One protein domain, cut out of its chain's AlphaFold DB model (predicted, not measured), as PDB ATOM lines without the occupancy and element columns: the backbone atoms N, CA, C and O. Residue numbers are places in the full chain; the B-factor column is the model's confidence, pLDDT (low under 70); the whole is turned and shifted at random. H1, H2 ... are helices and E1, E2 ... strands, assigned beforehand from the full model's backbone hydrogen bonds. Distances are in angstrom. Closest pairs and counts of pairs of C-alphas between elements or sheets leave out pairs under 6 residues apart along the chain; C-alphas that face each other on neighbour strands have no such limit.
ATOM      1  N   ASN A   3      23.663 -33.797  25.879       62.75
ATOM      2  CA  ASN A   3      23.041 -32.727  25.077       62.75
ATOM      3  C   ASN A   3      23.246 -32.861  23.558       62.75
ATOM      4  O   ASN A   3      22.616 -32.146  22.791       62.75
ATOM      5  N   THR A   4      24.114 -33.761  23.086       74.75
ATOM      6  CA  THR A   4      24.326 -33.937  21.640       74.75
ATOM      7  C   THR A   4      23.157 -34.662  20.981       74.75
ATOM      8  O   THR A   4      22.732 -34.250  19.908       74.75
ATOM      9  N   ALA A   5      22.589 -35.686  21.625       86.44
ATOM     10  CA  ALA A   5      21.430 -36.410  21.094       86.44
ATOM     11  C   ALA A   5      20.188 -35.513  21.005       86.44
ATOM     12  O   ALA A   5      19.498 -35.513  19.987       86.44
ATOM     13  N   LEU A   6      19.950 -34.698  22.038       87.56
ATOM     14  CA  LEU A   6      18.860 -33.727  22.040       87.56
ATOM     15  C   LEU A   6      19.032 -32.693  20.924       87.56
ATOM     16  O   LEU A   6      18.096 -32.438  20.173       87.56
ATOM     17  N   ARG A   7      20.241 -32.159  20.746       84.12
ATOM     18  CA  ARG A   7      20.497 -31.207  19.668       84.12
ATOM     19  C   ARG A   7      20.354 -31.824  18.274       84.12
ATOM     20  O   ARG A   7      19.821 -31.164  17.388       84.12
ATOM     21  N   GLN A   8      20.749 -33.084  18.075       86.69
ATOM     22  CA  GLN A   8      20.488 -33.799  16.814       86.69
ATOM     23  C   GLN A   8      18.988 -34.022  16.577       86.69
ATOM     24  O   GLN A   8      18.519 -33.856  15.453       86.69
ATOM     25  N   LEU A   9      18.218 -34.321  17.627       89.56
ATOM     26  CA  LEU A   9      16.761 -34.398  17.537       89.56
ATOM     27  C   LEU A   9      16.160 -33.039  17.141       89.56
ATOM     28  O   LEU A   9      15.403 -32.967  16.177       89.56
ATOM     29  N   LEU A  10      16.546 -31.952  17.815       89.69
ATOM     30  CA  LEU A  10      16.094 -30.597  17.481       89.69
ATOM     31  C   LEU A  10      16.455 -30.199  16.046       89.69
ATOM     32  O   LEU A  10      15.631 -29.646  15.321       89.69
ATOM     33  N   LYS A  11      17.658 -30.562  15.602       88.25
ATOM     34  CA  LYS A  11      18.102 -30.379  14.222       88.25
ATOM     35  C   LYS A  11      17.230 -31.147  13.233       88.25
ATOM     36  O   LYS A  11      16.913 -30.604  12.175       88.25
ATOM     37  N   SER A  12      16.817 -32.373  13.556       88.25
ATOM     38  CA  SER A  12      15.958 -33.176  12.676       88.25
ATOM     39  C   SER A  12      14.601 -32.512  12.410       88.25
ATOM     40  O   SER A  12      14.123 -32.578  11.284       88.25
ATOM     41  N   PHE A  13      14.043 -31.766  13.374       87.44
ATOM     42  CA  PHE A  13      12.808 -30.995  13.169       87.44
ATOM     43  C   PHE A  13      12.971 -29.829  12.188       87.44
ATOM     44  O   PHE A  13      12.014 -29.470  11.503       87.44
ATOM     45  N   CYS A  14      14.163 -29.238  12.104       87.25
ATOM     46  CA  CYS A  14      14.477 -28.157  11.162       87.25
ATOM     47  C   CYS A  14      15.031 -28.667   9.823       87.25
ATOM     48  O   CYS A  14      15.086 -27.922   8.847       87.25
ATOM     49  N   THR A  15      15.474 -29.923   9.763       83.38
ATOM     50  CA  THR A  15      16.004 -30.526   8.538       83.38
ATOM     51  C   THR A  15      14.835 -30.879   7.622       83.38
ATOM     52  O   THR A  15      13.869 -31.491   8.065       83.38
ATOM     53  N   ASN A  16      14.908 -30.497   6.344       80.00
ATOM     54  CA  ASN A  16      13.845 -30.720   5.351       80.00
ATOM     55  C   ASN A  16      12.474 -30.123   5.729       80.00
ATOM     56  O   ASN A  16      11.444 -30.564   5.225       80.00
ATOM     57  N   SER A  17      12.445 -29.115   6.605       82.94
ATOM     58  CA  SER A  17      11.221 -28.424   7.001       82.94
ATOM     59  C   SER A  17      11.362 -26.909   6.842       82.94
ATOM     60  O   SER A  17      12.452 -26.371   6.644       82.94
ATOM     61  N   LEU A  18      10.237 -26.195   6.928       85.12
ATOM     62  CA  LEU A  18      10.222 -24.729   6.911       85.12
ATOM     63  C   LEU A  18      10.616 -24.116   8.267       85.12
ATOM     64  O   LEU A  18      10.774 -22.896   8.366       85.12
ATOM     65  N   TRP A  19      10.796 -24.937   9.307       86.44
ATOM     66  CA  TRP A  19      11.120 -24.471  10.650       86.44
ATOM     67  C   TRP A  19      12.551 -23.939  10.717       86.44
ATOM     68  O   TRP A  19      13.520 -24.648  10.452       86.44
ATOM     69  N   LYS A  20      12.687 -22.669  11.111       85.25
ATOM     70  CA  LYS A  20      13.987 -21.989  11.244       85.25
ATOM     71  C   LYS A  20      14.650 -22.207  12.599       85.25
ATOM     72  O   LYS A  20      15.842 -21.949  12.737       85.25
ATOM     73  N   TYR A  21      13.893 -22.659  13.588       88.38
ATOM     74  CA  TYR A  21      14.396 -22.993  14.908       88.38
ATOM     75  C   TYR A  21      13.489 -24.032  15.571       88.38
ATOM     76  O   TYR A  21      12.329 -24.186  15.188       88.38
ATOM     77  N   ALA A  22      14.025 -24.735  16.559       90.31
ATOM     78  CA  ALA A  22      13.302 -25.664  17.411       90.31
ATOM     79  C   ALA A  22      13.785 -25.485  18.851       90.31
ATOM     80  O   ALA A  22      14.981 -25.329  19.091       90.31
ATOM     81  N   VAL A  23      12.858 -25.511  19.804       90.81
ATOM     82  CA  VAL A  23      13.136 -25.321  21.231       90.81
ATOM     83  C   VAL A  23      12.513 -26.457  22.014       90.81
ATOM     84  O   VAL A  23      11.348 -26.788  21.790       90.81
ATOM     85  N   LEU A  24      13.259 -27.001  22.972       91.38
ATOM     86  CA  LEU A  24      12.708 -27.876  23.992       91.38
ATOM     87  C   LEU A  24      12.577 -27.132  25.322       91.38
ATOM     88  O   LEU A  24      13.557 -26.647  25.895       91.38
ATOM     89  N   TRP A  25      11.352 -27.115  25.838       91.62
ATOM     90  CA  TRP A  25      11.040 -26.660  27.185       91.62
ATOM     91  C   TRP A  25      10.908 -27.857  28.119       91.62
ATOM     92  O   TRP A  25      10.134 -28.778  27.863       91.62
ATOM     93  N   ARG A  26      11.614 -27.812  29.245       91.12
ATOM     94  CA  ARG A  26      11.473 -28.785  30.322       91.12
ATOM     95  C   ARG A  26      10.502 -28.292  31.369       91.12
ATOM     96  O   ARG A  26      10.707 -27.246  31.994       91.12
ATOM     97  N   LEU A  27       9.522 -29.135  31.642       91.25
ATOM     98  CA  LEU A  27       8.554 -28.957  32.703       91.25
ATOM     99  C   LEU A  27       9.153 -29.323  34.063       91.25
ATOM    100  O   LEU A  27       9.680 -30.418  34.272       91.25
ATOM    101  N   ARG A  28       9.087 -28.394  35.015       89.06
ATOM    102  CA  ARG A  28       9.459 -28.628  36.410       89.06
ATOM    103  C   ARG A  28       8.190 -28.844  37.224       89.06
ATOM    104  O   ARG A  28       7.434 -27.911  37.447       89.06
ATOM    105  N   HIS A  29       8.008 -30.063  37.727       85.38
ATOM    106  CA  HIS A  29       6.846 -30.475  38.530       85.38
ATOM    107  C   HIS A  29       6.856 -29.979  39.990       85.38
ATOM    108  O   HIS A  29       6.079 -30.458  40.811       85.38
ATOM    109  N   ARG A  30       7.748 -29.050  40.359       81.31
ATOM    110  CA  ARG A  30       7.696 -28.414  41.689       81.31
ATOM    111  C   ARG A  30       6.609 -27.347  41.666       81.31
ATOM    112  O   ARG A  30       6.387 -26.789  40.609       81.31
ATOM    113  N   SER A  31       5.943 -27.080  42.787       81.19
ATOM    114  CA  SER A  31       4.977 -25.977  42.879       81.19
ATOM    115  C   SER A  31       5.725 -24.663  43.163       81.19
ATOM    116  O   SER A  31       6.480 -24.634  44.140       81.19
ATOM    117  N   PRO A  32       5.577 -23.604  42.341       80.12
ATOM    118  CA  PRO A  32       4.726 -23.511  41.151       80.12
ATOM    119  C   PRO A  32       5.330 -24.241  39.943       80.12
ATOM    120  O   PRO A  32       6.546 -24.220  39.737       80.12
ATOM    121  N   MET A  33       4.468 -24.885  39.153       90.31
ATOM    122  CA  MET A  33       4.873 -25.656  37.978       90.31
ATOM    123  C   MET A  33       5.361 -24.693  36.896       90.31
ATOM    124  O   MET A  33       4.656 -23.755  36.537       90.31
ATOM    125  N   VAL A  34       6.595 -24.879  36.427       91.12
ATOM    126  CA  VAL A  34       7.283 -23.899  35.568       91.12
ATOM    127  C   VAL A  34       7.929 -24.598  34.378       91.12
ATOM    128  O   VAL A  34       8.560 -25.649  34.526       91.12
ATOM    129  N   LEU A  35       7.809 -23.991  33.200       90.50
ATOM    130  CA  LEU A  35       8.567 -24.343  32.007       90.50
ATOM    131  C   LEU A  35       9.908 -23.608  32.022       90.50
ATOM    132  O   LEU A  35       9.977 -22.388  32.174       90.50
ATOM    133  N   THR A  36      10.982 -24.377  31.877       90.75
ATOM    134  CA  THR A  36      12.360 -23.879  31.813       90.75
ATOM    135  C   THR A  36      12.998 -24.300  30.505       90.75
ATOM    136  O   THR A  36      12.729 -25.402  30.032       90.75
ATOM    137  N   TRP A  37      13.863 -23.461  29.947       89.62
ATOM    138  CA  TRP A  37      14.638 -23.823  28.767       89.62
ATOM    139  C   TRP A  37      15.478 -25.086  29.016       89.62
ATOM    140  O   TRP A  37      16.148 -25.202  30.051       89.62
ATOM    141  N   GLU A  38      15.435 -26.042  28.088       89.81
ATOM    142  CA  GLU A  38      16.294 -27.228  28.114       89.81
ATOM    143  C   GLU A  38      17.362 -27.174  27.027       89.81
ATOM    144  O   GLU A  38      18.547 -27.256  27.350       89.81
ATOM    145  N   ASP A  39      16.956 -26.999  25.771       88.88
ATOM    146  CA  ASP A  39      17.872 -26.850  24.640       88.88
ATOM    147  C   ASP A  39      17.163 -26.188  23.452       88.88
ATOM    148  O   ASP A  39      15.931 -26.144  23.391       88.88
ATOM    149  N   GLY A  40      17.941 -25.701  22.489       87.25
ATOM    150  CA  GLY A  40      17.419 -25.126  21.257       87.25
ATOM    151  C   GLY A  40      18.372 -25.285  20.086       87.25
ATOM    152  O   GLY A  40      19.589 -25.377  20.231       87.25
ATOM    153  N   TYR A  41      17.789 -25.303  18.896       87.12
ATOM    154  CA  TYR A  41      18.498 -25.326  17.632       87.12
ATOM    155  C   TYR A  41      17.972 -24.208  16.742       87.12
ATOM    156  O   TYR A  41      16.764 -24.003  16.648       87.12
ATOM    157  N   CYS A  42      18.873 -23.497  16.070       85.75
ATOM    158  CA  CYS A  42      18.529 -22.464  15.103       85.75
ATOM    159  C   CYS A  42      19.296 -22.709  13.804       85.75
ATOM    160  O   CYS A  42      20.488 -23.016  13.815       85.75
ATOM    161  N   VAL A  43      18.600 -22.574  12.677       83.69
ATOM    162  CA  VAL A  43      19.202 -22.618  11.349       83.69
ATOM    163  C   VAL A  43      19.787 -21.245  11.044       83.69
ATOM    164  O   VAL A  43      19.047 -20.295  10.777       83.69
ATOM    165  N   TYR A  44      21.114 -21.156  11.049       74.56
ATOM    166  CA  TYR A  44      21.829 -19.959  10.620       74.56
ATOM    167  C   TYR A  44      22.024 -19.959   9.096       74.56
ATOM    168  O   TYR A  44      22.474 -20.971   8.542       74.56
ATOM    169  N   PRO A  45      21.701 -18.856   8.397       64.69
ATOM    170  CA  PRO A  45      22.090 -18.688   7.006       64.69
ATOM    171  C   PRO A  45      23.614 -18.540   6.919       64.69
ATOM    172  O   PRO A  45      24.239 -17.904   7.764       64.69
ATOM    173  N   ILE A  46      24.218 -19.141   5.893       60.44
ATOM    174  CA  ILE A  46      25.664 -19.055   5.659       60.44
ATOM    175  C   ILE A  46      26.012 -17.585   5.343       60.44
ATOM    176  O   ILE A  46      25.476 -17.058   4.360       60.44
ATOM    177  N   PRO A  47      26.896 -16.920   6.117       49.03
ATOM    178  CA  PRO A  47      27.322 -15.555   5.831       49.03
ATOM    179  C   PRO A  47      28.131 -15.573   4.532       49.03
ATOM    180  O   PRO A  47      29.236 -16.107   4.483       49.03
ATOM    181  N   GLY A  48      27.542 -15.072   3.450       48.31
ATOM    182  CA  GLY A  48      28.131 -15.115   2.107       48.31
ATOM    183  C   GLY A  48      27.107 -15.293   0.988       48.31
ATOM    184  O   GLY A  48      27.406 -14.987  -0.162       48.31
ATOM    185  N   LYS A  49      25.881 -15.724   1.309       45.69
ATOM    186  CA  LYS A  49      24.737 -15.597   0.399       45.69
ATOM    187  C   LYS A  49      23.976 -14.344   0.806       45.69
ATOM    188  O   LYS A  49      23.336 -14.325   1.855       45.69
ATOM    189  N   HIS A  68      25.836 -27.069   7.952       46.47
ATOM    190  CA  HIS A  68      25.213 -26.179   8.927       46.47
ATOM    191  C   HIS A  68      26.226 -25.928  10.044       46.47
ATOM    192  O   HIS A  68      26.625 -26.874  10.724       46.47
ATOM    193  N   PHE A  69      26.679 -24.679  10.177       44.50
ATOM    194  CA  PHE A  69      27.592 -24.284  11.238       44.50
ATOM    195  C   PHE A  69      26.858 -24.534  12.556       44.50
ATOM    196  O   PHE A  69      25.869 -23.870  12.873       44.50
ATOM    197  N   GLU A  70      27.266 -25.579  13.271       44.97
ATOM    198  CA  GLU A  70      26.673 -25.965  14.543       44.97
ATOM    199  C   GLU A  70      27.227 -25.020  15.610       44.97
ATOM    200  O   GLU A  70      28.162 -25.341  16.339       44.97
ATOM    201  N   MET A  71      26.688 -23.802  15.651       42.34
ATOM    202  CA  MET A  71      27.057 -22.823  16.662       42.34
ATOM    203  C   MET A  71      26.427 -23.259  17.982       42.34
ATOM    204  O   MET A  71      25.216 -23.161  18.186       42.34
ATOM    205  N   SER A  72      27.247 -23.810  18.874       43.09
ATOM    206  CA  SER A  72      26.854 -24.031  20.260       43.09
ATOM    207  C   SER A  72      26.395 -22.693  20.841       43.09
ATOM    208  O   SER A  72      27.180 -21.751  20.877       43.09
ATOM    209  N   ILE A  73      25.161 -22.627  21.356       49.44
ATOM    210  CA  ILE A  73      24.596 -21.437  22.026       49.44
ATOM    211  C   ILE A  73      25.525 -20.913  23.147       49.44
ATOM    212  O   ILE A  73      25.466 -19.749  23.518       49.44
ATOM    213  N   ARG A  74      26.456 -21.738  23.653       43.06
ATOM    214  CA  ARG A  74      27.464 -21.312  24.638       43.06
ATOM    215  C   ARG A  74      28.587 -20.413  24.109       43.06
ATOM    216  O   ARG A  74      29.312 -19.889  24.945       43.06
ATOM    217  N   ASP A  75      28.778 -20.271  22.798       43.34
ATOM    218  CA  ASP A  75      29.986 -19.632  22.245       43.34
ATOM    219  C   ASP A  75      29.833 -18.137  21.917       43.34
ATOM    220  O   ASP A  75      30.764 -17.526  21.412       43.34
ATOM    221  N   GLY A  76      28.684 -17.510  22.200       41.81
ATOM    222  CA  GLY A  76      28.520 -16.044  22.147       41.81
ATOM    223  C   GLY A  76      28.700 -15.370  20.775       41.81
ATOM    224  O   GLY A  76      28.320 -14.216  20.612       41.81
ATOM    225  N   CYS A  77      29.205 -16.071  19.764       44.38
ATOM    226  CA  CYS A  77      29.335 -15.591  18.398       44.38
ATOM    227  C   CYS A  77      28.008 -15.807  17.660       44.38
ATOM    228  O   CYS A  77      27.910 -16.537  16.677       44.38
ATOM    229  N   PHE A  78      26.935 -15.180  18.130       51.53
ATOM    230  CA  PHE A  78      25.797 -14.972  17.245       51.53
ATOM    231  C   PHE A  78      26.323 -14.188  16.047       51.53
ATOM    232  O   PHE A  78      26.953 -13.149  16.232       51.53
ATOM    233  N   GLY A  79      26.122 -14.701  14.830       51.12
ATOM    234  CA  GLY A  79      26.323 -13.899  13.631       51.12
ATOM    235  C   GLY A  79      25.541 -12.606  13.826       51.12
ATOM    236  O   GLY A  79      24.310 -12.634  13.903       51.12
ATOM    237  N   GLU A  80      26.279 -11.522  14.037       49.81
ATOM    238  CA  GLU A  80      25.778 -10.211  14.412       49.81
ATOM    239  C   GLU A  80      24.728  -9.801  13.369       49.81
ATOM    240  O   GLU A  80      25.056  -9.535  12.216       49.81
ATOM    241  N   GLY A  81      23.440  -9.887  13.730       58.84
ATOM    242  CA  GLY A  81      22.330  -9.514  12.847       58.84
ATOM    243  C   GLY A  81      21.323 -10.597  12.435       58.84
ATOM    244  O   GLY A  81      20.433 -10.272  11.651       58.84
ATOM    245  N   TYR A  82      21.367 -11.843  12.938       72.44
ATOM    246  CA  TYR A  82      20.280 -12.805  12.659       72.44
ATOM    247  C   TYR A  82      19.160 -12.758  13.723       72.44
ATOM    248  O   TYR A  82      19.342 -13.281  14.827       72.44
ATOM    249  N   PRO A  83      17.972 -12.194  13.414       79.75
ATOM    250  CA  PRO A  83      16.939 -11.902  14.416       79.75
ATOM    251  C   PRO A  83      16.376 -13.154  15.101       79.75
ATOM    252  O   PRO A  83      16.014 -13.104  16.272       79.75
ATOM    253  N   ILE A  84      16.337 -14.294  14.403       82.06
ATOM    254  CA  ILE A  84      15.837 -15.556  14.970       82.06
ATOM    255  C   ILE A  84      16.824 -16.123  15.997       82.06
ATOM    256  O   ILE A  84      16.395 -16.622  17.033       82.06
ATOM    257  N   GLY A  85      18.133 -16.010  15.745       81.50
ATOM    258  CA  GLY A  85      19.162 -16.446  16.693       81.50
ATOM    259  C   GLY A  85      19.100 -15.655  17.999       81.50
ATOM    260  O   GLY A  85      19.088 -16.250  19.072       81.50
ATOM    261  N   LEU A  86      18.947 -14.329  17.900       82.38
ATOM    262  CA  LEU A  86      18.773 -13.441  19.056       82.38
ATOM    263  C   LEU A  86      17.496 -13.752  19.847       82.38
ATOM    264  O   LEU A  86      17.497 -13.730  21.074       82.38
ATOM    265  N   LEU A  87      16.400 -14.060  19.156       85.62
ATOM    266  CA  LEU A  87      15.139 -14.423  19.797       85.62
ATOM    267  C   LEU A  87      15.237 -15.768  20.532       85.62
ATOM    268  O   LEU A  87      14.755 -15.884  21.656       85.62
ATOM    269  N   VAL A  88      15.888 -16.762  19.926       85.25
ATOM    270  CA  VAL A  88      16.156 -18.069  20.546       85.25
ATOM    271  C   VAL A  88      17.039 -17.926  21.788       85.25
ATOM    272  O   VAL A  88      16.749 -18.537  22.816       85.25
ATOM    273  N   ASP A  89      18.069 -17.083  21.722       84.44
ATOM    274  CA  ASP A  89      18.914 -16.756  22.870       84.44
ATOM    275  C   ASP A  89      18.114 -16.083  23.991       84.44
ATOM    276  O   ASP A  89      18.102 -16.560  25.126       84.44
ATOM    277  N   HIS A  90      17.328 -15.056  23.655       86.75
ATOM    278  CA  HIS A  90      16.456 -14.374  24.608       86.75
ATOM    279  C   HIS A  90      15.475 -15.343  25.291       86.75
ATOM    280  O   HIS A  90      15.297 -15.295  26.509       86.75
ATOM    281  N   MET A  91      14.873 -16.269  24.535       86.50
ATOM    282  CA  MET A  91      13.986 -17.301  25.084       86.50
ATOM    283  C   MET A  91      14.684 -18.196  26.110       86.50
ATOM    284  O   MET A  91      14.045 -18.620  27.072       86.50
ATOM    285  N   SER A  92      15.986 -18.448  25.969       84.56
ATOM    286  CA  SER A  92      16.731 -19.296  26.907       84.56
ATOM    287  C   SER A  92      16.777 -18.743  28.338       84.56
ATOM    288  O   SER A  92      16.942 -19.500  29.300       84.56
ATOM    289  N   HIS A  93      16.555 -17.436  28.493       86.12
ATOM    290  CA  HIS A  93      16.514 -16.747  29.779       86.12
ATOM    291  C   HIS A  93      15.110 -16.675  30.398       86.12
ATOM    292  O   HIS A  93      14.973 -16.288  31.563       86.12
ATOM    293  N   LEU A  94      14.069 -17.063  29.655       88.25
ATOM    294  CA  LEU A  94      12.684 -16.969  30.103       88.25
ATOM    295  C   LEU A  94      12.256 -18.184  30.934       88.25
ATOM    296  O   LEU A  94      12.741 -19.309  30.785       88.25
ATOM    297  N   LYS A  95      11.311 -17.931  31.839       87.44
ATOM    298  CA  LYS A  95      10.612 -18.940  32.637       87.44
ATOM    299  C   LYS A  95       9.130 -18.645  32.542       87.44
ATOM    300  O   LYS A  95       8.726 -17.512  32.784       87.44
ATOM    301  N   TYR A  96       8.344 -19.665  32.240       87.69
ATOM    302  CA  TYR A  96       6.898 -19.520  32.119       87.69
ATOM    303  C   TYR A  96       6.210 -20.315  33.216       87.69
ATOM    304  O   TYR A  96       6.549 -21.481  33.437       87.69
ATOM    305  N   ALA A  97       5.259 -19.694  33.908       87.50
ATOM    306  CA  ALA A  97       4.363 -20.423  34.786       87.50
ATOM    307  C   ALA A  97       3.468 -21.334  33.938       87.50
ATOM    308  O   ALA A  97       2.999 -20.970  32.861       87.50
ATOM    309  N   TRP A  98       3.273 -22.559  34.401       81.00
ATOM    310  CA  TRP A  98       2.402 -23.506  33.732       81.00
ATOM    311  C   TRP A  98       0.937 -23.116  33.946       81.00
ATOM    312  O   TRP A  98       0.502 -22.972  35.086       81.00
TER     313      TRP A  98
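What this domain is: This is residues 3 to 49 and 68 to 98 of the 101 residues of the protein "Transcription factor isoform X2" of Gossypium australe (UniProt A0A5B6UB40). A long two-stranded hairpin, E1 and E2, runs between two helices: H1 crosses it slantwise on one side, and H2 runs along it on the other. The short strand E3 follows H2 and adds a third strand beside E2, near the turn of the hairpin. The printed part has 78 residues, with two named helices and three named strands in the order H1 E1 E2 H2 E3; the sheet, E1 - E2 - E3, is antiparallel throughout, and the class is mixed, helices and strands. The whole is only just compact, close to loose, with a radius of gyration of the C-alphas of 13.6 A, and it is only just elongated, spanning 48 by 24 by 21 A.

How they stand to each other: H1, residues 3 to 14, is on the sheet that E1, residues 21 to 28, forms with E2, residues 34 to 42, and E3, residues 95 to 97. H1 has a height over the sheet of 7.9 A and lies over E1 and E2. On the local plane it stands at 49 degrees to E1, slantwise to the strands. Its closest C-alphas to E2 are those of Leu 10 and Tyr 41, 5.8 A apart. E1 and E2 form a hairpin, antiparallel at 158 degrees; N 22 and O 41, 2.8 A, and N 36 and O 26, 2.9 A, are within hydrogen-bond range. E2 bends by 54 degrees at residue 39. H2, residues 83 to 92, is also on the sheet, at a height over the sheet of 9.1 A, over E2 and only just over E1, on which 3 of its C-alphas fall. On the local plane it stands at 23 degrees to E2, along the strands; the closest C-alphas of the two are those of Trp 37 and Ser 92, 5.3 A apart. H1 and H2 are apart. E3, an edge strand, is antiparallel to E2 at 137 degrees, with N 35 and O 96 at 2.8 A. In H2 every O i to N i+4 pair is within hydrogen-bond range; in H1, 7 of 8 are.

Where its parts are: H1 begins at C-alpha 3, (23.041, -32.727, 25.077), and is 17.0 A long. E1 measures 22.8 A, E2 23.4 A and H2 14.5 A from first to last C-alpha. E2 begins at C-alpha 34, (7.283, -23.899, 35.568). E3, 6.8 A long, ends at C-alpha 97, (4.363, -20.423, 34.786).

The domain as a whole: The two C-alphas farthest apart, those of Ser 31 and Gly 48, are 48.1 A apart. Residues 50 to 67 are not printed, in the link across the cut from E2 to H2; C-alphas 49 and 68 are 13.6 A apart. The links E1 to E2 and H2 to E3 are tight, and H1 to E1 is short. Residues 68 to 82 hold no named element. Mean pLDDT of the printed part is 76.5; it is under 70 at residue 3, residues 45 to 49 and residues 68 to 81.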